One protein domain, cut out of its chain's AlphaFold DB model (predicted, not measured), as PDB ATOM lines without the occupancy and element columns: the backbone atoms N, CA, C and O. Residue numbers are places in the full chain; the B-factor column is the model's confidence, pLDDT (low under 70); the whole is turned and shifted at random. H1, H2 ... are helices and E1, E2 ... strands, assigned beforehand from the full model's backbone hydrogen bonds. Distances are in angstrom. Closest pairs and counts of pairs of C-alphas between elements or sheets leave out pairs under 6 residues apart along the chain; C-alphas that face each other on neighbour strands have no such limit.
ATOM      1  N   ASP A 184     156.423 129.454 142.514       93.12
ATOM      2  CA  ASP A 184     155.957 128.738 141.339       93.12
ATOM      3  C   ASP A 184     156.094 127.229 141.577       93.12
ATOM      4  O   ASP A 184     157.086 126.600 141.205       93.12
ATOM      5  N   LEU A 185     155.098 126.662 142.264       93.06
ATOM      6  CA  LEU A 185     155.053 125.236 142.599       93.06
ATOM      7  C   LEU A 185     155.130 124.341 141.363       93.06
ATOM      8  O   LEU A 185     155.761 123.290 141.415       93.06
ATOM      9  N   GLU A 186     154.533 124.771 140.251       89.75
ATOM     10  CA  GLU A 186     154.610 124.055 138.981       89.75
ATOM     11  C   GLU A 186     156.070 123.903 138.562       89.75
ATOM     12  O   GLU A 186     156.557 122.792 138.356       89.75
ATOM     13  N   LYS A 187     156.798 125.019 138.538       89.56
ATOM     14  CA  LYS A 187     158.212 125.032 138.188       89.56
ATOM     15  C   LYS A 187     159.082 124.238 139.156       89.56
ATOM     16  O   LYS A 187     159.956 123.507 138.700       89.56
ATOM     17  N   ILE A 188     158.853 124.358 140.465       91.56
ATOM     18  CA  ILE A 188     159.600 123.603 141.489       91.56
ATOM     19  C   ILE A 188     159.463 122.098 141.238       91.56
ATOM     20  O   ILE A 188     160.464 121.377 141.179       91.56
ATOM     21  N   ILE A 189     158.230 121.632 141.028       90.31
ATOM     22  CA  ILE A 189     157.960 120.219 140.777       90.31
ATOM     23  C   ILE A 189     158.527 119.799 139.424       90.31
ATOM     24  O   ILE A 189     159.163 118.754 139.354       90.31
ATOM     25  N   MET A 190     158.366 120.593 138.361       84.88
ATOM     26  CA  MET A 190     158.947 120.299 137.043       84.88
ATOM     27  C   MET A 190     160.468 120.159 137.105       84.88
ATOM     28  O   MET A 190     161.033 119.210 136.549       84.88
ATOM     29  N   ASP A 191     161.132 121.073 137.810       84.75
ATOM     30  CA  ASP A 191     162.579 121.064 137.972       84.75
ATOM     31  C   ASP A 191     163.038 119.805 138.716       84.75
ATOM     32  O   ASP A 191     164.088 119.269 138.365       84.75
ATOM     33  N   TYR A 192     162.291 119.293 139.701       84.06
ATOM     34  CA  TYR A 192     162.601 118.010 140.347       84.06
ATOM     35  C   TYR A 192     162.241 116.816 139.461       84.06
ATOM     36  O   TYR A 192     163.081 115.953 139.215       84.06
ATOM     37  N   ASN A 193     161.036 116.794 138.901       78.25
ATOM     38  CA  ASN A 193     160.523 115.709 138.073       78.25
ATOM     39  C   ASN A 193     161.424 115.440 136.853       78.25
ATOM     40  O   ASN A 193     161.638 114.292 136.460       78.25
ATOM     41  N   SER A 194     162.042 116.488 136.295       76.69
ATOM     42  CA  SER A 194     163.026 116.374 135.210       76.69
ATOM     43  C   SER A 194     164.293 115.590 135.595       76.69
ATOM     44  O   SER A 194     164.940 115.016 134.715       76.69
ATOM     45  N   THR A 195     164.622 115.511 136.890       76.44
ATOM     46  CA  THR A 195     165.786 114.775 137.419       76.44
ATOM     47  C   THR A 195     165.520 113.285 137.629       76.44
ATOM     48  O   THR A 195     166.449 112.481 137.561       76.44
ATOM     49  N   LEU A 196     164.261 112.883 137.818       74.75
ATOM     50  CA  LEU A 196     163.886 111.478 137.978       74.75
ATOM     51  C   LEU A 196     164.086 110.758 136.640       74.75
ATOM     52  O   LEU A 196     163.477 111.138 135.659       74.75
ATOM     53  N   ILE A 197     164.935 109.740 136.524       70.38
ATOM     54  CA  ILE A 197     165.264 109.165 135.196       70.38
ATOM     55  C   ILE A 197     164.141 108.247 134.670       70.38
ATOM     56  O   ILE A 197     163.956 108.090 133.463       70.38
ATOM     57  N   VAL A 198     163.363 107.650 135.576       75.62
ATOM     58  CA  VAL A 198     162.352 106.634 135.257       75.62
ATOM     59  C   VAL A 198     160.983 107.279 135.046       75.62
ATOM     60  O   VAL A 198     160.434 107.887 135.961       75.62
ATOM     61  N   PHE A 199     160.397 107.081 133.859       72.75
ATOM     62  CA  PHE A 199     159.077 107.619 133.499       72.75
ATOM     63  C   PHE A 199     157.974 107.231 134.496       72.75
ATOM     64  O   PHE A 199     157.213 108.092 134.923       72.75
ATOM     65  N   ASN A 200     157.915 105.965 134.916       73.88
ATOM     66  CA  ASN A 200     156.905 105.519 135.881       73.88
ATOM     67  C   ASN A 200     157.057 106.209 137.242       73.88
ATOM     68  O   ASN A 200     156.053 106.545 137.856       73.88
ATOM     69  N   ASN A 201     158.287 106.481 137.688       77.19
ATOM     70  CA  ASN A 201     158.517 107.188 138.949       77.19
ATOM     71  C   ASN A 201     158.063 108.649 138.841       77.19
ATOM     72  O   ASN A 201     157.408 109.139 139.750       77.19
ATOM     73  N   ARG A 202     158.341 109.311 137.705       76.69
ATOM     74  CA  ARG A 202     157.827 110.662 137.411       76.69
ATOM     75  C   ARG A 202     156.307 110.710 137.482       76.69
ATOM     76  O   ARG A 202     155.735 111.574 138.140       76.69
ATOM     77  N   MET A 203     155.669 109.777 136.779       78.75
ATOM     78  CA  MET A 203     154.219 109.708 136.677       78.75
ATOM     79  C   MET A 203     153.589 109.436 138.044       78.75
ATOM     80  O   MET A 203     152.709 110.186 138.451       78.75
ATOM     81  N   ASN A 204     154.069 108.426 138.772       80.31
ATOM     82  CA  ASN A 204     153.541 108.087 140.093       80.31
ATOM     83  C   ASN A 204     153.685 109.259 141.061       80.31
ATOM     84  O   ASN A 204     152.682 109.690 141.608       80.31
ATOM     85  N   PHE A 205     154.875 109.856 141.171       83.38
ATOM     86  CA  PHE A 205     155.098 111.022 142.027       83.38
ATOM     87  C   PHE A 205     154.111 112.166 141.735       83.38
ATOM     88  O   PHE A 205     153.505 112.732 142.641       83.38
ATOM     89  N   CYS A 206     153.881 112.480 140.456       86.94
ATOM     90  CA  CYS A 206     152.925 113.522 140.080       86.94
ATOM     91  C   CYS A 206     151.477 113.152 140.434       86.94
ATOM     92  O   CYS A 206     150.725 114.001 140.908       86.94
ATOM     93  N   LEU A 207     151.074 111.898 140.206       86.38
ATOM     94  CA  LEU A 207     149.720 111.427 140.508       86.38
ATOM     95  C   LEU A 207     149.460 111.340 142.018       86.38
ATOM     96  O   LEU A 207     148.341 111.616 142.447       86.38
ATOM     97  N   GLU A 208     150.476 111.015 142.813       86.56
ATOM     98  CA  GLU A 208     150.415 111.009 144.278       86.56
ATOM     99  C   GLU A 208     150.259 112.435 144.823       86.56
ATOM    100  O   GLU A 208     149.321 112.709 145.568       86.56
ATOM    101  N   LEU A 209     151.047 113.403 144.338       90.94
ATOM    102  CA  LEU A 209     150.843 114.818 144.680       90.94
ATOM    103  C   LEU A 209     149.474 115.354 144.227       90.94
ATOM    104  O   LEU A 209     148.847 116.138 144.943       90.94
ATOM    105  N   ALA A 210     148.979 114.940 143.053       91.69
ATOM    106  CA  ALA A 210     147.627 115.289 142.614       91.69
ATOM    107  C   ALA A 210     146.576 114.737 143.582       91.69
ATOM    108  O   ALA A 210     145.615 115.430 143.918       91.69
ATOM    109  N   ALA A 211     146.763 113.502 144.042       88.19
ATOM    110  CA  ALA A 211     145.867 112.875 144.991       88.19
ATOM    111  C   ALA A 211     145.903 113.581 146.361       88.19
ATOM    112  O   ALA A 211     144.832 113.861 146.902       88.19
ATOM    113  N   SER A 212     147.084 113.997 146.847       89.69
ATOM    114  CA  SER A 212     147.225 114.843 148.047       89.69
ATOM    115  C   SER A 212     146.409 116.127 147.931       89.69
ATOM    116  O   SER A 212     145.665 116.465 148.845       89.69
ATOM    117  N   LEU A 213     146.491 116.824 146.792       92.19
ATOM    118  CA  LEU A 213     145.691 118.030 146.564       92.19
ATOM    119  C   LEU A 213     144.189 117.725 146.543       92.19
ATOM    120  O   LEU A 213     143.407 118.494 147.092       92.19
ATOM    121  N   SER A 214     143.769 116.621 145.917       90.88
ATOM    122  CA  SER A 214     142.344 116.281 145.801       90.88
ATOM    123  C   SER A 214     141.676 115.889 147.120       90.88
ATOM    124  O   SER A 214     140.455 115.996 147.227       90.88
ATOM    125  N   GLU A 215     142.456 115.474 148.117       88.44
ATOM    126  CA  GLU A 215     141.976 115.183 149.474       88.44
ATOM    127  C   GLU A 215     142.267 116.318 150.465       88.44
ATOM    128  O   GLU A 215     141.987 116.196 151.649       88.44
ATOM    129  N   ASN A 216     142.792 117.453 149.999       88.38
ATOM    130  CA  ASN A 216     143.136 118.570 150.870       88.38
ATOM    131  C   ASN A 216     141.875 119.294 151.381       88.38
ATOM    132  O   ASN A 216     141.162 119.966 150.625       88.38
ATOM    133  N   GLU A 217     141.612 119.198 152.686       84.06
ATOM    134  CA  GLU A 217     140.445 119.804 153.341       84.06
ATOM    135  C   GLU A 217     140.669 121.252 153.811       84.06
ATOM    136  O   GLU A 217     139.798 121.854 154.439       84.06
ATOM    137  N   SER A 218     141.799 121.869 153.461       82.75
ATOM    138  CA  SER A 218     142.084 123.255 153.845       82.75
ATOM    139  C   SER A 218     141.093 124.227 153.212       82.75
ATOM    140  O   SER A 218     140.826 124.172 152.006       82.75
ATOM    141  N   PHE A 219     140.573 125.149 154.022       83.69
ATOM    142  CA  PHE A 219     139.634 126.174 153.577       83.69
ATOM    143  C   PHE A 219     140.306 127.232 152.698       83.69
ATOM    144  O   PHE A 219     141.359 127.768 153.041       83.69
ATOM    145  N   ILE A 220     139.657 127.568 151.583       84.31
ATOM    146  CA  ILE A 220     140.007 128.687 150.715       84.31
ATOM    147  C   ILE A 220     138.797 129.184 149.914       84.31
ATOM    148  O   ILE A 220     138.089 128.409 149.269       84.31
ATOM    149  N   GLY A 221     138.583 130.500 149.912       81.50
ATOM    150  CA  GLY A 221     137.482 131.139 149.194       81.50
ATOM    151  C   GLY A 221     136.085 130.727 149.676       81.50
ATOM    152  O   GLY A 221     135.900 130.008 150.661       81.50
ATOM    153  N   VAL A 222     135.070 131.209 148.957       83.12
ATOM    154  CA  VAL A 222     133.654 130.970 149.264       83.12
ATOM    155  C   VAL A 222     132.870 130.642 147.998       83.12
ATOM    156  O   VAL A 222     133.222 131.084 146.908       83.12
ATOM    157  N   ASP A 223     131.779 129.890 148.129       81.12
ATOM    158  CA  ASP A 223     130.862 129.669 147.007       81.12
ATOM    159  C   ASP A 223     129.964 130.887 146.719       81.12
ATOM    160  O   ASP A 223     129.978 131.909 147.410       81.12
ATOM    161  N   VAL A 224     129.109 130.764 145.701       79.38
ATOM    162  CA  VAL A 224     128.105 131.784 145.347       79.38
ATOM    163  C   VAL A 224     127.099 132.100 146.451       79.38
ATOM    164  O   VAL A 224     126.471 133.156 146.411       79.38
ATOM    165  N   ASN A 225     126.956 131.226 147.448       81.44
ATOM    166  CA  ASN A 225     126.107 131.447 148.613       81.44
ATOM    167  C   ASN A 225     126.888 132.078 149.780       81.44
ATOM    168  O   ASN A 225     126.292 132.402 150.805       81.44
ATOM    169  N   GLY A 226     128.195 132.311 149.620       77.81
ATOM    170  CA  GLY A 226     129.081 132.856 150.646       77.81
ATOM    171  C   GLY A 226     129.543 131.826 151.677       77.81
ATOM    172  O   GLY A 226     129.993 132.220 152.745       77.81
ATOM    173  N   GLN A 227     129.408 130.526 151.403       80.06
ATOM    174  CA  GLN A 227     129.870 129.480 152.317       80.06
ATOM    175  C   GLN A 227     131.352 129.167 152.075       80.06
ATOM    176  O   GLN A 227     131.707 128.944 150.912       80.06
ATOM    177  N   PRO A 228     132.195 129.092 153.126       81.81
ATOM    178  CA  PRO A 228     133.590 128.667 153.011       81.81
ATOM    179  C   PRO A 228     133.711 127.298 152.350       81.81
ATOM    180  O   PRO A 228     132.900 126.403 152.614       81.81
ATOM    181  N   LYS A 229     134.714 127.135 151.486       86.81
ATOM    182  CA  LYS A 229     134.963 125.889 150.749       86.81
ATOM    183  C   LYS A 229     136.388 125.409 150.917       86.81
ATOM    184  O   LYS A 229     137.281 126.200 151.180       86.81
ATOM    185  N   THR A 230     136.581 124.108 150.756       86.94
ATOM    186  CA  THR A 230     137.891 123.463 150.844       86.94
ATOM    187  C   THR A 230     138.532 123.321 149.467       86.94
ATOM    188  O   THR A 230     137.844 123.375 148.443       86.94
ATOM    189  N   ILE A 231     139.845 123.092 149.425       90.81
ATOM    190  CA  ILE A 231     140.559 122.758 148.182       90.81
ATOM    191  C   ILE A 231     139.928 121.531 147.506       90.81
ATOM    192  O   ILE A 231     139.625 121.583 146.311       90.81
ATOM    193  N   LYS A 232     139.633 120.479 148.277       92.25
ATOM    194  CA  LYS A 232     138.900 119.291 147.825       92.25
ATOM    195  C   LYS A 232     137.601 119.649 147.104       92.25
ATOM    196  O   LYS A 232     137.394 119.227 145.969       92.25
ATOM    197  N   TYR A 233     136.752 120.484 147.711       91.62
ATOM    198  CA  TYR A 233     135.492 120.913 147.095       91.62
ATOM    199  C   TYR A 233     135.711 121.582 145.733       91.62
ATOM    200  O   TYR A 233     134.989 121.311 144.768       91.62
ATOM    201  N   TRP A 234     136.692 122.476 145.648       92.50
ATOM    202  CA  TRP A 234     137.012 123.181 144.411       92.50
ATOM    203  C   TRP A 234     137.491 122.218 143.323       92.50
ATOM    204  O   TRP A 234     137.012 122.289 142.188       92.50
ATOM    205  N   ILE A 235     138.388 121.292 143.675       92.19
ATOM    206  CA  ILE A 235     138.907 120.276 142.755       92.19
ATOM    207  C   ILE A 235     137.788 119.344 142.291       92.19
ATOM    208  O   ILE A 235     137.662 119.113 141.090       92.19
ATOM    209  N   ASP A 236     136.927 118.865 143.184       90.38
ATOM    210  CA  ASP A 236     135.816 117.980 142.824       90.38
ATOM    211  C   ASP A 236     134.838 118.654 141.854       90.38
ATOM    212  O   ASP A 236     134.449 118.056 140.845       90.38
ATOM    213  N   ASN A 237     134.506 119.930 142.073       90.31
ATOM    214  CA  ASN A 237     133.686 120.684 141.124       90.31
ATOM    215  C   ASN A 237     134.368 120.847 139.766       90.31
ATOM    216  O   ASN A 237     133.723 120.665 138.732       90.31
ATOM    217  N   PHE A 238     135.670 121.138 139.750       90.31
ATOM    218  CA  PHE A 238     136.426 121.229 138.506       90.31
ATOM    219  C   PHE A 238     136.480 119.882 137.762       90.31
ATOM    220  O   PHE A 238     136.304 119.834 136.542       90.31
ATOM    221  N   ARG A 239     136.637 118.757 138.471       87.12
ATOM    222  CA  ARG A 239     136.596 117.398 137.894       87.12
ATOM    223  C   ARG A 239     135.237 117.073 137.274       87.12
ATOM    224  O   ARG A 239     135.180 116.510 136.181       87.12
ATOM    225  N   VAL A 240     134.145 117.442 137.947       87.31
ATOM    226  CA  VAL A 240     132.778 117.275 137.424       87.31
ATOM    227  C   VAL A 240     132.573 118.140 136.181       87.31
ATOM    228  O   VAL A 240     132.098 117.643 135.158       87.31
ATOM    229  N   TYR A 241     132.979 119.409 136.243       86.88
ATOM    230  CA  TYR A 241     132.862 120.354 135.136       86.88
ATOM    231  C   TYR A 241     133.638 119.895 133.898       86.88
ATOM    232  O   TYR A 241     133.111 119.883 132.786       86.88
ATOM    233  N   SER A 242     134.885 119.472 134.102       82.56
ATOM    234  CA  SER A 242     135.801 119.075 133.034       82.56
ATOM    235  C   SER A 242     135.418 117.764 132.352       82.56
ATOM    236  O   SER A 242     135.996 117.447 131.322       82.56
ATOM    237  N   LYS A 243     134.467 116.972 132.875       79.44
ATOM    238  CA  LYS A 243     134.060 115.674 132.292       79.44
ATOM    239  C   LYS A 243     135.252 114.768 131.936       79.44
ATOM    240  O   LYS A 243     135.183 114.002 130.977       79.44
ATOM    241  N   LYS A 244     136.322 114.830 132.739       68.44
ATOM    242  CA  LYS A 244     137.606 114.121 132.558       68.44
ATOM    243  C   LYS A 244     138.545 114.665 131.465       68.44
ATOM    244  O   LYS A 244     139.574 114.044 131.223       68.44
ATOM    245  N   SER A 245     138.257 115.807 130.836       73.94
ATOM    246  CA  SER A 245     139.224 116.534 129.999       73.94
ATOM    247  C   SER A 245     139.944 117.600 130.831       73.94
ATOM    248  O   SER A 245     139.449 118.718 130.975       73.94
ATOM    249  N   PHE A 246     141.098 117.259 131.403       77.94
ATOM    250  CA  PHE A 246     141.950 118.186 132.163       77.94
ATOM    251  C   PHE A 246     142.925 118.885 131.215       77.94
ATOM    252  O   PHE A 246     144.105 118.552 131.160       77.94
ATOM    253  N   ASP A 247     142.413 119.809 130.406       77.50
ATOM    254  CA  ASP A 247     143.196 120.577 129.444       77.50
ATOM    255  C   ASP A 247     143.083 122.085 129.716       77.50
ATOM    256  O   ASP A 247     142.316 122.543 130.566       77.50
ATOM    257  N   GLY A 248     143.867 122.882 128.986       78.06
ATOM    258  CA  GLY A 248     143.843 124.337 129.136       78.06
ATOM    259  C   GLY A 248     142.491 124.971 128.790       78.06
ATOM    260  O   GLY A 248     142.164 126.032 129.317       78.06
ATOM    261  N   THR A 249     141.677 124.325 127.948       83.00
ATOM    262  CA  THR A 249     140.362 124.843 127.546       83.00
ATOM    263  C   THR A 249     139.347 124.657 128.667       83.00
ATOM    264  O   THR A 249     138.623 125.594 129.000       83.00
ATOM    265  N   SER A 250     139.296 123.475 129.285       83.88
ATOM    266  CA  SER A 250     138.397 123.210 130.410       83.88
ATOM    267  C   SER A 250     138.751 124.064 131.624       83.88
ATOM    268  O   SER A 250     137.850 124.613 132.260       83.88
ATOM    269  N   LEU A 251     140.045 124.262 131.886       85.94
ATOM    270  CA  LEU A 251     140.531 125.173 132.915       85.94
ATOM    271  C   LEU A 251     140.111 126.624 132.637       85.94
ATOM    272  O   LEU A 251     139.543 127.280 133.512       85.94
ATOM    273  N   LEU A 252     140.346 127.135 131.423       85.94
ATOM    274  CA  LEU A 252     139.969 128.504 131.057       85.94
ATOM    275  C   LEU A 252     138.458 128.722 131.188       85.94
ATOM    276  O   LEU A 252     138.022 129.733 131.741       85.94
ATOM    277  N   ASN A 253     137.662 127.763 130.715       86.50
ATOM    278  CA  ASN A 253     136.207 127.842 130.773       86.50
ATOM    279  C   ASN A 253     135.698 127.828 132.220       86.50
ATOM    280  O   ASN A 253     134.860 128.656 132.569       86.50
ATOM    281  N   PHE A 254     136.241 126.950 133.071       86.62
ATOM    282  CA  PHE A 254     135.852 126.882 134.480       86.62
ATOM    283  C   PHE A 254     136.203 128.174 135.221       86.62
ATOM    284  O   PHE A 254     135.352 128.787 135.853       86.62
ATOM    285  N   THR A 255     137.443 128.646 135.087       85.19
ATOM    286  CA  THR A 255     137.961 129.828 135.808       85.19
ATOM    287  C   THR A 255     137.334 131.156 135.356       85.19
ATOM    288  O   THR A 255     137.320 132.145 136.105       85.19
ATOM    289  N   SER A 256     136.762 131.168 134.149       83.69
ATOM    290  CA  SER A 256     135.993 132.288 133.593       83.69
ATOM    291  C   SER A 256     134.510 132.264 133.986       83.69
ATOM    292  O   SER A 256     133.812 133.260 133.775       83.69
ATOM    293  N   ASP A 257     134.013 131.171 134.570       81.81
ATOM    294  CA  ASP A 257     132.606 131.031 134.935       81.81
ATOM    295  C   ASP A 257     132.280 131.814 136.219       81.81
ATOM    296  O   ASP A 257     132.711 131.503 137.336       81.81
ATOM    297  N   LYS A 258     131.473 132.866 136.054       77.50
ATOM    298  CA  LYS A 258     131.044 133.747 137.148       77.50
ATOM    299  C   LYS A 258     130.160 133.035 138.176       77.50
ATOM    300  O   LYS A 258     130.061 133.515 139.303       77.50
ATOM    301  N   ASN A 259     129.564 131.895 137.821       80.69
ATOM    302  CA  ASN A 259     128.706 131.113 138.709       80.69
ATOM    303  C   ASN A 259     129.480 130.310 139.761       80.69
ATOM    304  O   ASN A 259     128.850 129.728 140.636       80.69
ATOM    305  N   TYR A 260     130.813 130.262 139.695       76.19
ATOM    306  CA  TYR A 260     131.629 129.575 140.701       76.19
ATOM    307  C   TYR A 260     132.405 130.555 141.585       76.19
ATOM    308  O   TYR A 260     132.454 130.372 142.796       76.19
ATOM    309  N   PHE A 261     132.939 131.636 141.008       78.94
ATOM    310  CA  PHE A 261     133.831 132.571 141.716       78.94
ATOM    311  C   PHE A 261     133.191 133.915 142.062       78.94
ATOM    312  O   PHE A 261     133.895 134.827 142.488       78.94
ATOM    313  N   GLY A 262     131.882 134.081 141.849       73.94
ATOM    314  CA  GLY A 262     131.214 135.384 141.935       73.94
ATOM    315  C   GLY A 262     131.341 136.104 143.283       73.94
ATOM    316  O   GLY A 262     131.163 137.317 143.325       73.94
ATOM    317  N   ARG A 263     131.658 135.379 144.366       80.69
ATOM    318  CA  ARG A 263     131.871 135.930 145.715       80.69
ATOM    319  C   ARG A 263     133.286 135.736 146.268       80.69
ATOM    320  O   ARG A 263     133.553 136.203 147.369       80.69
ATOM    321  N   CYS A 264     134.183 135.072 145.538       81.62
ATOM    322  CA  CYS A 264     135.576 134.953 145.967       81.62
ATOM    323  C   CYS A 264     136.260 136.322 145.932       81.62
ATOM    324  O   CYS A 264     136.010 137.126 145.028       81.62
ATOM    325  N   THR A 265     137.183 136.557 146.867       82.06
ATOM    326  CA  THR A 265     138.119 137.675 146.732       82.06
ATOM    327  C   THR A 265     139.001 137.466 145.497       82.06
ATOM    328  O   THR A 265     139.157 136.339 145.011       82.06
ATOM    329  N   ALA A 266     139.587 138.543 144.966       82.31
ATOM    330  CA  ALA A 266     140.516 138.437 143.841       82.31
ATOM    331  C   ALA A 266     141.686 137.495 144.175       82.31
ATOM    332  O   ALA A 266     142.015 136.629 143.369       82.31
ATOM    333  N   THR A 267     142.225 137.608 145.392       80.75
ATOM    334  CA  THR A 267     143.315 136.776 145.910       80.75
ATOM    335  C   THR A 267     142.921 135.306 146.014       80.75
ATOM    336  O   THR A 267     143.620 134.454 145.470       80.75
ATOM    337  N   ASP A 268     141.783 134.985 146.642       84.50
ATOM    338  CA  ASP A 268     141.330 133.591 146.761       84.50
ATOM    339  C   ASP A 268     141.102 132.975 145.388       84.50
ATOM    340  O   ASP A 268     141.533 131.855 145.121       84.50
ATOM    341  N   LYS A 269     140.453 133.726 144.488       86.94
ATOM    342  CA  LYS A 269     140.230 133.285 143.114       86.94
ATOM    343  C   LYS A 269     141.559 132.971 142.430       86.94
ATOM    344  O   LYS A 269     141.670 131.944 141.769       86.94
ATOM    345  N   GLU A 270     142.555 133.834 142.582       88.12
ATOM    346  CA  GLU A 270     143.870 133.645 141.982       88.12
ATOM    347  C   GLU A 270     144.577 132.390 142.510       88.12
ATOM    348  O   GLU A 270     145.116 131.614 141.722       88.12
ATOM    349  N   ILE A 271     144.535 132.154 143.824       89.50
ATOM    350  CA  ILE A 271     145.131 130.963 144.439       89.50
ATOM    351  C   ILE A 271     144.404 129.700 143.967       89.50
ATOM    352  O   ILE A 271     145.053 128.736 143.563       89.50
ATOM    353  N   ILE A 272     143.067 129.704 143.952       91.50
ATOM    354  CA  ILE A 272     142.265 128.567 143.479       91.50
ATOM    355  C   ILE A 272     142.595 128.242 142.012       91.50
ATOM    356  O   ILE A 272     142.793 127.078 141.664       91.50
ATOM    357  N   ILE A 273     142.729 129.259 141.151       91.56
ATOM    358  CA  ILE A 273     143.143 129.075 139.751       91.56
ATOM    359  C   ILE A 273     144.520 128.411 139.665       91.56
ATOM    360  O   ILE A 273     144.704 127.483 138.876       91.56
ATOM    361  N   GLN A 274     145.475 128.853 140.483       91.75
ATOM    362  CA  GLN A 274     146.825 128.288 140.509       91.75
ATOM    363  C   GLN A 274     146.835 126.839 141.009       91.75
ATOM    364  O   GLN A 274     147.574 126.015 140.474       91.75
ATOM    365  N   ILE A 275     145.977 126.497 141.972       94.31
ATOM    366  CA  ILE A 275     145.778 125.112 142.413       94.31
ATOM    367  C   ILE A 275     145.239 124.254 141.262       94.31
ATOM    368  O   ILE A 275     145.725 123.146 141.053       94.31
ATOM    369  N   PHE A 276     144.285 124.749 140.469       92.31
ATOM    370  CA  PHE A 276     143.779 123.991 139.319       92.31
ATOM    371  C   PHE A 276     144.797 123.825 138.198       92.31
ATOM    372  O   PHE A 276     144.840 122.758 137.584       92.31
ATOM    373  N   GLN A 277     145.612 124.849 137.930       91.06
ATOM    374  CA  GLN A 277     146.735 124.753 136.994       91.06
ATOM    375  C   GLN A 277     147.697 123.651 137.437       91.06
ATOM    376  O   GLN A 277     147.966 122.720 136.679       91.06
ATOM    377  N   LEU A 278     148.113 123.706 138.704       92.50
ATOM    378  CA  LEU A 278     148.992 122.718 139.312       92.50
ATOM    379  C   LEU A 278     148.400 121.303 139.237       92.50
ATOM    380  O   LEU A 278     149.048 120.391 138.729       92.50
ATOM    381  N   TYR A 279     147.149 121.124 139.665       91.69
ATOM    382  CA  TYR A 279     146.443 119.842 139.624       91.69
ATOM    383  C   TYR A 279     146.330 119.280 138.198       91.69
ATOM    384  O   TYR A 279     146.580 118.099 137.965       91.69
ATOM    385  N   THR A 280     146.009 120.136 137.223       88.50
ATOM    386  CA  THR A 280     145.918 119.760 135.804       88.50
ATOM    387  C   THR A 280     147.267 119.282 135.266       88.50
ATOM    388  O   THR A 280     147.335 118.263 134.577       88.50
ATOM    389  N   HIS A 281     148.354 119.980 135.592       86.56
ATOM    390  CA  HIS A 281     149.694 119.596 135.153       86.56
ATOM    391  C   HIS A 281     150.196 118.312 135.816       86.56
ATOM    392  O   HIS A 281     150.794 117.477 135.131       86.56
ATOM    393  N   LEU A 282     149.884 118.112 137.099       88.12
ATOM    394  CA  LEU A 282     150.203 116.888 137.830       88.12
ATOM    395  C   LEU A 282     149.490 115.665 137.238       88.12
ATOM    396  O   LEU A 282     150.141 114.659 136.963       88.12
ATOM    397  N   ILE A 283     148.184 115.760 136.947       84.56
ATOM    398  CA  ILE A 283     147.435 114.671 136.288       84.56
ATOM    399  C   ILE A 283     148.003 114.357 134.906       84.56
ATOM    400  O   ILE A 283     148.075 113.198 134.514       84.56
ATOM    401  N   ASN A 284     148.433 115.367 134.157       77.31
ATOM    402  CA  ASN A 284     149.026 115.160 132.837       77.31
ATOM    403  C   ASN A 284     150.517 114.756 132.899       77.31
ATOM    404  O   ASN A 284     151.181 114.679 131.860       77.31
ATOM    405  N   GLY A 285     151.057 114.510 134.101       64.44
ATOM    406  CA  GLY A 285     152.421 114.038 134.343       64.44
ATOM    407  C   GLY A 285     153.521 114.994 133.873       64.44
ATOM    408  O   GLY A 285     154.620 114.534 133.567       64.44
ATOM    409  N   PHE A 286     153.225 116.296 133.732       63.56
ATOM    410  CA  PHE A 286     154.082 117.339 133.127       63.56
ATOM    411  C   PHE A 286     154.634 117.047 131.708       63.56
ATOM    412  O   PHE A 286     155.356 117.872 131.152       63.56
ATOM    413  N   LEU A 287     154.316 115.895 131.100       46.06
ATOM    414  CA  LEU A 287     155.004 115.337 129.926       46.06
ATOM    415  C   LEU A 287     154.052 114.797 128.845       46.06
ATOM    416  O   LEU A 287     154.348 113.797 128.197       46.06
ATOM    417  N   ALA A 288     152.954 115.500 128.564       40.53
ATOM    418  CA  ALA A 288     152.233 115.348 127.295       40.53
ATOM    419  C   ALA A 288     151.766 113.911 126.964       40.53
ATOM    420  O   ALA A 288     151.968 113.425 125.850       40.53
ATOM    421  N   VAL A 289     151.080 113.245 127.893       39.41
ATOM    422  CA  VAL A 289     150.185 112.138 127.522       39.41
ATOM    423  C   VAL A 289     148.768 112.524 127.944       39.41
ATOM    424  O   VAL A 289     148.563 112.837 129.116       39.41
ATOM    425  N   PRO A 290     147.784 112.549 127.027       43.78
ATOM    426  CA  PRO A 290     146.399 112.786 127.400       43.78
ATOM    427  C   PRO A 290     145.935 111.700 128.376       43.78
ATOM    428  O   PRO A 290     145.877 110.528 128.011       43.78
ATOM    429  N   GLY A 291     145.583 112.109 129.594       50.47
ATOM    430  CA  GLY A 291     144.915 111.264 130.578       50.47
ATOM    431  C   GLY A 291     145.857 110.467 131.473       50.47
ATOM    432  O   GLY A 291     145.956 109.250 131.328       50.47
ATOM    433  N   GLY A 292     146.462 111.126 132.470       56.84
ATOM    434  CA  GLY A 292     146.890 110.405 133.670       56.84
ATOM    435  C   GLY A 292     145.738 109.562 134.205       56.84
ATOM    436  O   GLY A 292     144.570 109.969 134.140       56.84
ATOM    437  N   ASP A 293     146.048 108.353 134.665       67.00
ATOM    438  CA  ASP A 293     145.022 107.423 135.110       67.00
ATOM    439  C   ASP A 293     144.370 107.968 136.384       67.00
ATOM    440  O   ASP A 293     144.886 107.821 137.491       67.00
ATOM    441  N   LEU A 294     143.207 108.607 136.230       69.94
ATOM    442  CA  LEU A 294     142.390 109.076 137.348       69.94
ATOM    443  C   LEU A 294     142.107 107.961 138.363       69.94
ATOM    444  O   LEU A 294     141.821 108.269 139.519       69.94
ATOM    445  N   ASN A 295     142.163 106.688 137.959       72.31
ATOM    446  CA  ASN A 295     142.029 105.584 138.898       72.31
ATOM    447  C   ASN A 295     143.215 105.517 139.861       72.31
ATOM    448  O   ASN A 295     142.985 105.263 141.034       72.31
ATOM    449  N   VAL A 296     144.446 105.797 139.421       70.62
ATOM    450  CA  VAL A 296     145.626 105.853 140.303       70.62
ATOM    451  C   VAL A 296     145.470 106.975 141.323       70.62
ATOM    452  O   VAL A 296     145.647 106.733 142.513       70.62
ATOM    453  N   VAL A 297     145.041 108.162 140.876       67.62
ATOM    454  CA  VAL A 297     144.744 109.295 141.771       67.62
ATOM    455  C   VAL A 297     143.698 108.891 142.809       67.62
ATOM    456  O   VAL A 297     143.914 109.067 143.999       67.62
ATOM    457  N   ASN A 298     142.585 108.291 142.376       73.50
ATOM    458  CA  ASN A 298     141.513 107.864 143.276       73.50
ATOM    459  C   ASN A 298     141.954 106.757 144.247       73.50
ATOM    460  O   ASN A 298     141.568 106.788 145.409       73.50
ATOM    461  N   VAL A 299     142.732 105.775 143.784       78.69
ATOM    462  CA  VAL A 299     143.239 104.678 144.622       78.69
ATOM    463  C   VAL A 299     144.180 105.226 145.682       78.69
ATOM    464  O   VAL A 299     144.060 104.862 146.847       78.69
ATOM    465  N   TRP A 300     145.100 106.111 145.303       76.56
ATOM    466  CA  TRP A 300     146.016 106.705 146.267       76.56
ATOM    467  C   TRP A 300     145.291 107.638 147.236       76.56
ATOM    468  O   TRP A 300     145.491 107.519 148.437       76.56
ATOM    469  N   ALA A 301     144.370 108.469 146.742       70.62
ATOM    470  CA  ALA A 301     143.507 109.312 147.566       70.62
ATOM    471  C   ALA A 301     142.737 108.502 148.622       70.62
ATOM    472  O   ALA A 301     142.712 108.861 149.791       70.62
ATOM    473  N   GLN A 302     142.182 107.347 148.246       76.31
ATOM    474  CA  GLN A 302     141.531 106.434 149.194       76.31
ATOM    475  C   GLN A 302     142.505 105.817 150.211       76.31
ATOM    476  O   GLN A 302     142.090 105.452 151.310       76.31
ATOM    477  N   ASN A 303     143.782 105.673 149.852       68.75
ATOM    478  CA  ASN A 303     144.820 105.094 150.706       68.75
ATOM    479  C   ASN A 303     145.526 106.122 151.604       68.75
ATOM    480  O   ASN A 303     146.202 105.709 152.547       68.75
ATOM    481  N   LEU A 304     145.366 107.425 151.343       67.00
ATOM    482  CA  LEU A 304     145.891 108.501 152.189       67.00
ATOM    483  C   LEU A 304     145.407 108.378 153.640       67.00
ATOM    484  O   LEU A 304     146.169 108.653 154.565       67.00
ATOM    485  N   GLU A 305     144.186 107.882 153.866       50.56
ATOM    486  CA  GLU A 305     143.607 107.757 155.206       50.56
ATOM    487  C   GLU A 305     143.587 106.326 155.755       50.56
ATOM    488  O   GLU A 305     142.552 105.674 155.907       50.56
ATOM    489  N   LYS A 306     144.771 105.881 156.186       47.22
ATOM    490  CA  LYS A 306     144.909 105.052 157.398       47.22
ATOM    491  C   LYS A 306     146.010 105.515 158.364       47.22
ATOM    492  O   LYS A 306     146.136 104.896 159.414       47.22
ATOM    493  N   ASN A 307     146.763 106.585 158.071       35.50
ATOM    494  CA  ASN A 307     147.819 107.094 158.955       35.50
ATOM    495  C   ASN A 307     147.945 108.638 158.925       35.50
ATOM    496  O   ASN A 307     148.542 109.196 158.016       35.50
ATOM    497  N   ASN A 308     147.492 109.288 160.002       40.38
ATOM    498  CA  ASN A 308     148.230 110.332 160.738       40.38
ATOM    499  C   ASN A 308     148.608 111.687 160.098       40.38
ATOM    500  O   ASN A 308     149.605 112.270 160.526       40.38
ATOM    501  N   PHE A 309     147.811 112.288 159.220       43.50
ATOM    502  CA  PHE A 309     147.915 113.744 159.027       43.50
ATOM    503  C   PHE A 309     146.861 114.446 159.884       43.50
ATOM    504  O   PHE A 309     145.828 114.877 159.397       43.50
ATOM    505  N   SER A 310     147.083 114.479 161.203       39.00
ATOM    506  CA  SER A 310     146.236 115.265 162.104       39.00
ATOM    507  C   SER A 310     146.384 116.751 161.777       39.00
ATOM    508  O   SER A 310     147.513 117.244 161.759       39.00
ATOM    509  N   ASP A 311     145.259 117.452 161.625       41.06
ATOM    510  CA  ASP A 311     145.091 118.904 161.393       41.06
ATOM    511  C   ASP A 311     145.766 119.850 162.423       41.06
ATOM    512  O   ASP A 311     145.527 121.062 162.453       41.06
ATOM    513  N   ASP A 312     146.616 119.337 163.307       39.38
ATOM    514  CA  ASP A 312     146.906 119.953 164.602       39.38
ATOM    515  C   ASP A 312     148.016 121.015 164.595       39.38
ATOM    516  O   ASP A 312     148.446 121.481 165.646       39.38
ATOM    517  N   ILE A 313     148.442 121.484 163.418       39.91
ATOM    518  CA  ILE A 313     149.267 122.701 163.318       39.91
ATOM    519  C   ILE A 313     148.395 123.939 162.991       39.91
ATOM    520  O   ILE A 313     148.838 125.077 163.163       39.91
ATOM    521  N   PHE A 314     147.115 123.761 162.617       41.19
ATOM    522  CA  PHE A 314     146.268 124.825 162.048       41.19
ATOM    523  C   PHE A 314     144.952 125.146 162.765       41.19
ATOM    524  O   PHE A 314     144.148 125.922 162.236       41.19
ATOM    525  N   GLY A 315     144.808 124.781 164.043       33.53
ATOM    526  CA  GLY A 315     143.890 125.514 164.935       33.53
ATOM    527  C   GLY A 315     144.079 127.049 164.884       33.53
ATOM    528  O   GLY A 315     143.177 127.793 165.254       33.53
ATOM    529  N   TYR A 316     145.214 127.524 164.353       30.91
ATOM    530  CA  TYR A 316     145.587 128.929 164.206       30.91
ATOM    531  C   TYR A 316     145.220 129.631 162.883       30.91
ATOM    532  O   TYR A 316     145.195 130.857 162.881       30.91
ATOM    533  N   PHE A 317     144.909 128.931 161.778       30.42
ATOM    534  CA  PHE A 317     144.452 129.598 160.533       30.42
ATOM    535  C   PHE A 317     142.942 129.467 160.292       30.42
ATOM    536  O   PHE A 317     142.436 129.878 159.247       30.42
ATOM    537  N   LYS A 318     142.180 129.023 161.302       27.14
ATOM    538  CA  LYS A 318     140.744 129.319 161.405       27.14
ATOM    539  C   LYS A 318     140.508 130.802 161.711       27.14
ATOM    540  O   LYS A 318     139.916 131.166 162.716       27.14
ATOM    541  N   ILE A 319     140.932 131.675 160.803       28.23
ATOM    542  CA  ILE A 319     140.404 133.037 160.682       28.23
ATOM    543  C   ILE A 319     139.949 133.232 159.233       28.23
ATOM    544  O   ILE A 319     140.396 134.092 158.490       28.23
ATOM    545  N   THR A 320     139.032 132.359 158.830       27.22
ATOM    546  CA  THR A 320     137.798 132.755 158.130       27.22
ATOM    547  C   THR A 320     136.550 132.131 158.777       27.22
ATOM    548  O   THR A 320     135.432 132.428 158.371       27.22
ATOM    549  N   GLU A 321     136.696 131.360 159.865       27.27
ATOM    550  CA  GLU A 321     135.588 130.812 160.656       27.27
ATOM    551  C   GLU A 321     135.474 131.517 162.017       27.27
ATOM    552  O   GLU A 321     135.698 130.929 163.069       27.27
ATOM    553  N   ASN A 322     135.076 132.787 161.999       24.92
ATOM    554  CA  ASN A 322     134.248 133.337 163.079       24.92
ATOM    555  C   ASN A 322     132.968 133.975 162.515       24.92
ATOM    556  O   ASN A 322     132.431 134.943 163.043       24.92
ATOM    557  N   MET A 323     132.440 133.382 161.441       28.75
ATOM    558  CA  MET A 323     131.031 133.493 161.084       28.75
ATOM    559  C   MET A 323     130.443 132.080 161.071       28.75
ATOM    560  O   MET A 323     130.926 131.214 160.354       28.75
ATOM    561  N   ASN A 324     129.391 131.872 161.865       28.88
ATOM    562  CA  ASN A 324     128.572 130.653 161.981       28.88
ATOM    563  C   ASN A 324     129.001 129.561 162.977       28.88
ATOM    564  O   ASN A 324     128.988 128.375 162.663       28.88
ATOM    565  N   LYS A 325     129.148 129.936 164.253       27.25
ATOM    566  CA  LYS A 325     128.651 129.088 165.356       27.25
ATOM    567  C   LYS A 325     127.690 129.850 166.266       27.25
ATOM    568  O   LYS A 325     127.869 129.923 167.471       27.25
ATOM    569  N   ASN A 326     126.603 130.348 165.679       28.78
ATOM    570  CA  ASN A 326     125.361 130.503 166.428       28.78
ATOM    571  C   ASN A 326     124.622 129.163 166.403       28.78
ATOM    572  O   ASN A 326     123.913 128.869 165.441       28.78
ATOM    573  N   LYS A 327     124.801 128.357 167.455       25.22
ATOM    574  CA  LYS A 327     123.715 127.646 168.154       25.22
ATOM    575  C   LYS A 327     124.227 127.021 169.466       25.22
ATOM    576  O   LYS A 327     125.420 126.771 169.599       25.22
ATOM    577  N   PRO A 328     123.331 126.880 170.455       23.88
ATOM    578  CA  PRO A 328     123.584 127.232 171.844       23.88
ATOM    579  C   PRO A 328     124.297 126.115 172.595       23.88
ATOM    580  O   PRO A 328     123.946 124.945 172.461       23.88
TER     581      PRO A 328
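What this domain is: This is residues 184 to 328 of the 409 residues of an uncharacterized protein of Candidatus Magasanikbacteria bacterium RIFOXYD2_FULL_36_9 (UniProt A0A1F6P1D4). A cluster of helices is built about one long helix, H6, which runs through the middle: H3 crosses it on one side, H1 lies nearly alongside it on the opposite side, H2 packs on its last turns, and H7 crosses H2. A small two-stranded hairpin, E1 and E2, packs with E1 on the first turns of H6, H4 runs nearly alongside H6, and a long tail without a named element, residues 304 to 328, trails from H7 away from the cluster. The printed part has 145 residues, with seven named helices and two named strands in the order H1, H2, E1, E2, H3, H4, H5, H6, H7; the sheet, E1 - E2, is antiparallel, and the class is mostly helix. The whole is compact, with a radius of gyration of the C-alphas of 16.4 A, yet its outline is elongated, spanning 57 by 37 by 26 A.

Where its parts are: The printed part begins at Asp 184, and the first element, H1, residues 185 to 193, has its C-alpha 185 at (155.053, 125.236, 142.599); it is 11.9 A long from first to last C-alpha. H2, residues 199 to 214, is 22.5 A long. E1, residues 219 to 222, measures 8.8 A, and E2, residues 228 to 230, measures 7.1 A. H3, residues 231 to 242, follows E2 with 0 residues between them and is 16.3 A long. H4, residues 248 to 256, is 12.0 A long, and H5, residues 258 to 261, is 5.5 A long. H6, residues 266 to 283, is the longest helix at 25.9 A, from C-alpha 266 at (140.516, 138.437, 143.841) to C-alpha 283 at (147.435, 114.671, 136.288). H7, residues 294 to 303, is 14.1 A long and ends with C-alpha 303 at (144.820, 105.094, 150.706).

How they stand to each other: H6 is the hub and touches four helices. H1 only just touches it, with 3 pairs of C-alphas within 8 A, the closest being Glu 186 and Leu 278 at 5.8 A; they run the same way at a shallow tilt of 21 degrees. H2 touches H6 with residues 206 to 213 alone, closest at the C-alphas of Cys 206 and Leu 282, 4.9 A, opposite ways at a shallow tilt of 33 degrees, only just short of steep. H3 touches H6 at a steep tilt of 65 degrees, with the C-alphas of Ile 235 and Phe 276 closest at 7.0 A. H4 only just touches H6, with 3 pairs of C-alphas within 8 A, the closest being Thr 255 and Ile 273 at 6.6 A. H3 also touches H4, closest at the C-alphas of Ser 242 and Ser 250, 5.5 A. H5 is close to H6 but not clearly touching, the closest C-alphas, Phe 261 and Lys 269, being 6.6 A apart. H7 touches H2 at a steep tilt of 63 degrees, with the C-alphas of Ala 211 and Val 297 closest at 4.9 A. H1 and H7 are apart. E1 and E2 form a hairpin, with N 220 and O 229 2.8 A apart and N 229 and O 221 3.2 A apart, both within hydrogen-bond range. In H1, H2, H3, H4, H6 and H7 every O i to N i+4 pair is within hydrogen-bond range; H5 is too short for such a pair, and its one O i to N i+3 pair is not within range.

The domain as a whole: The two C-alphas farthest apart, those of Ile 197 and Pro 328, are 58.4 A apart. The printed part has no cut. The links are tight except the short one from H6 to H7, and no link is long. The C-alphas of residues 304 to 328 lie 15 to 35 A from the mean of the C-alphas. The mean pLDDT of the printed part is 73.1, and 38 residues are under 70: residue 244, residues 285 to 294, residue 297 and residues 303 to 328.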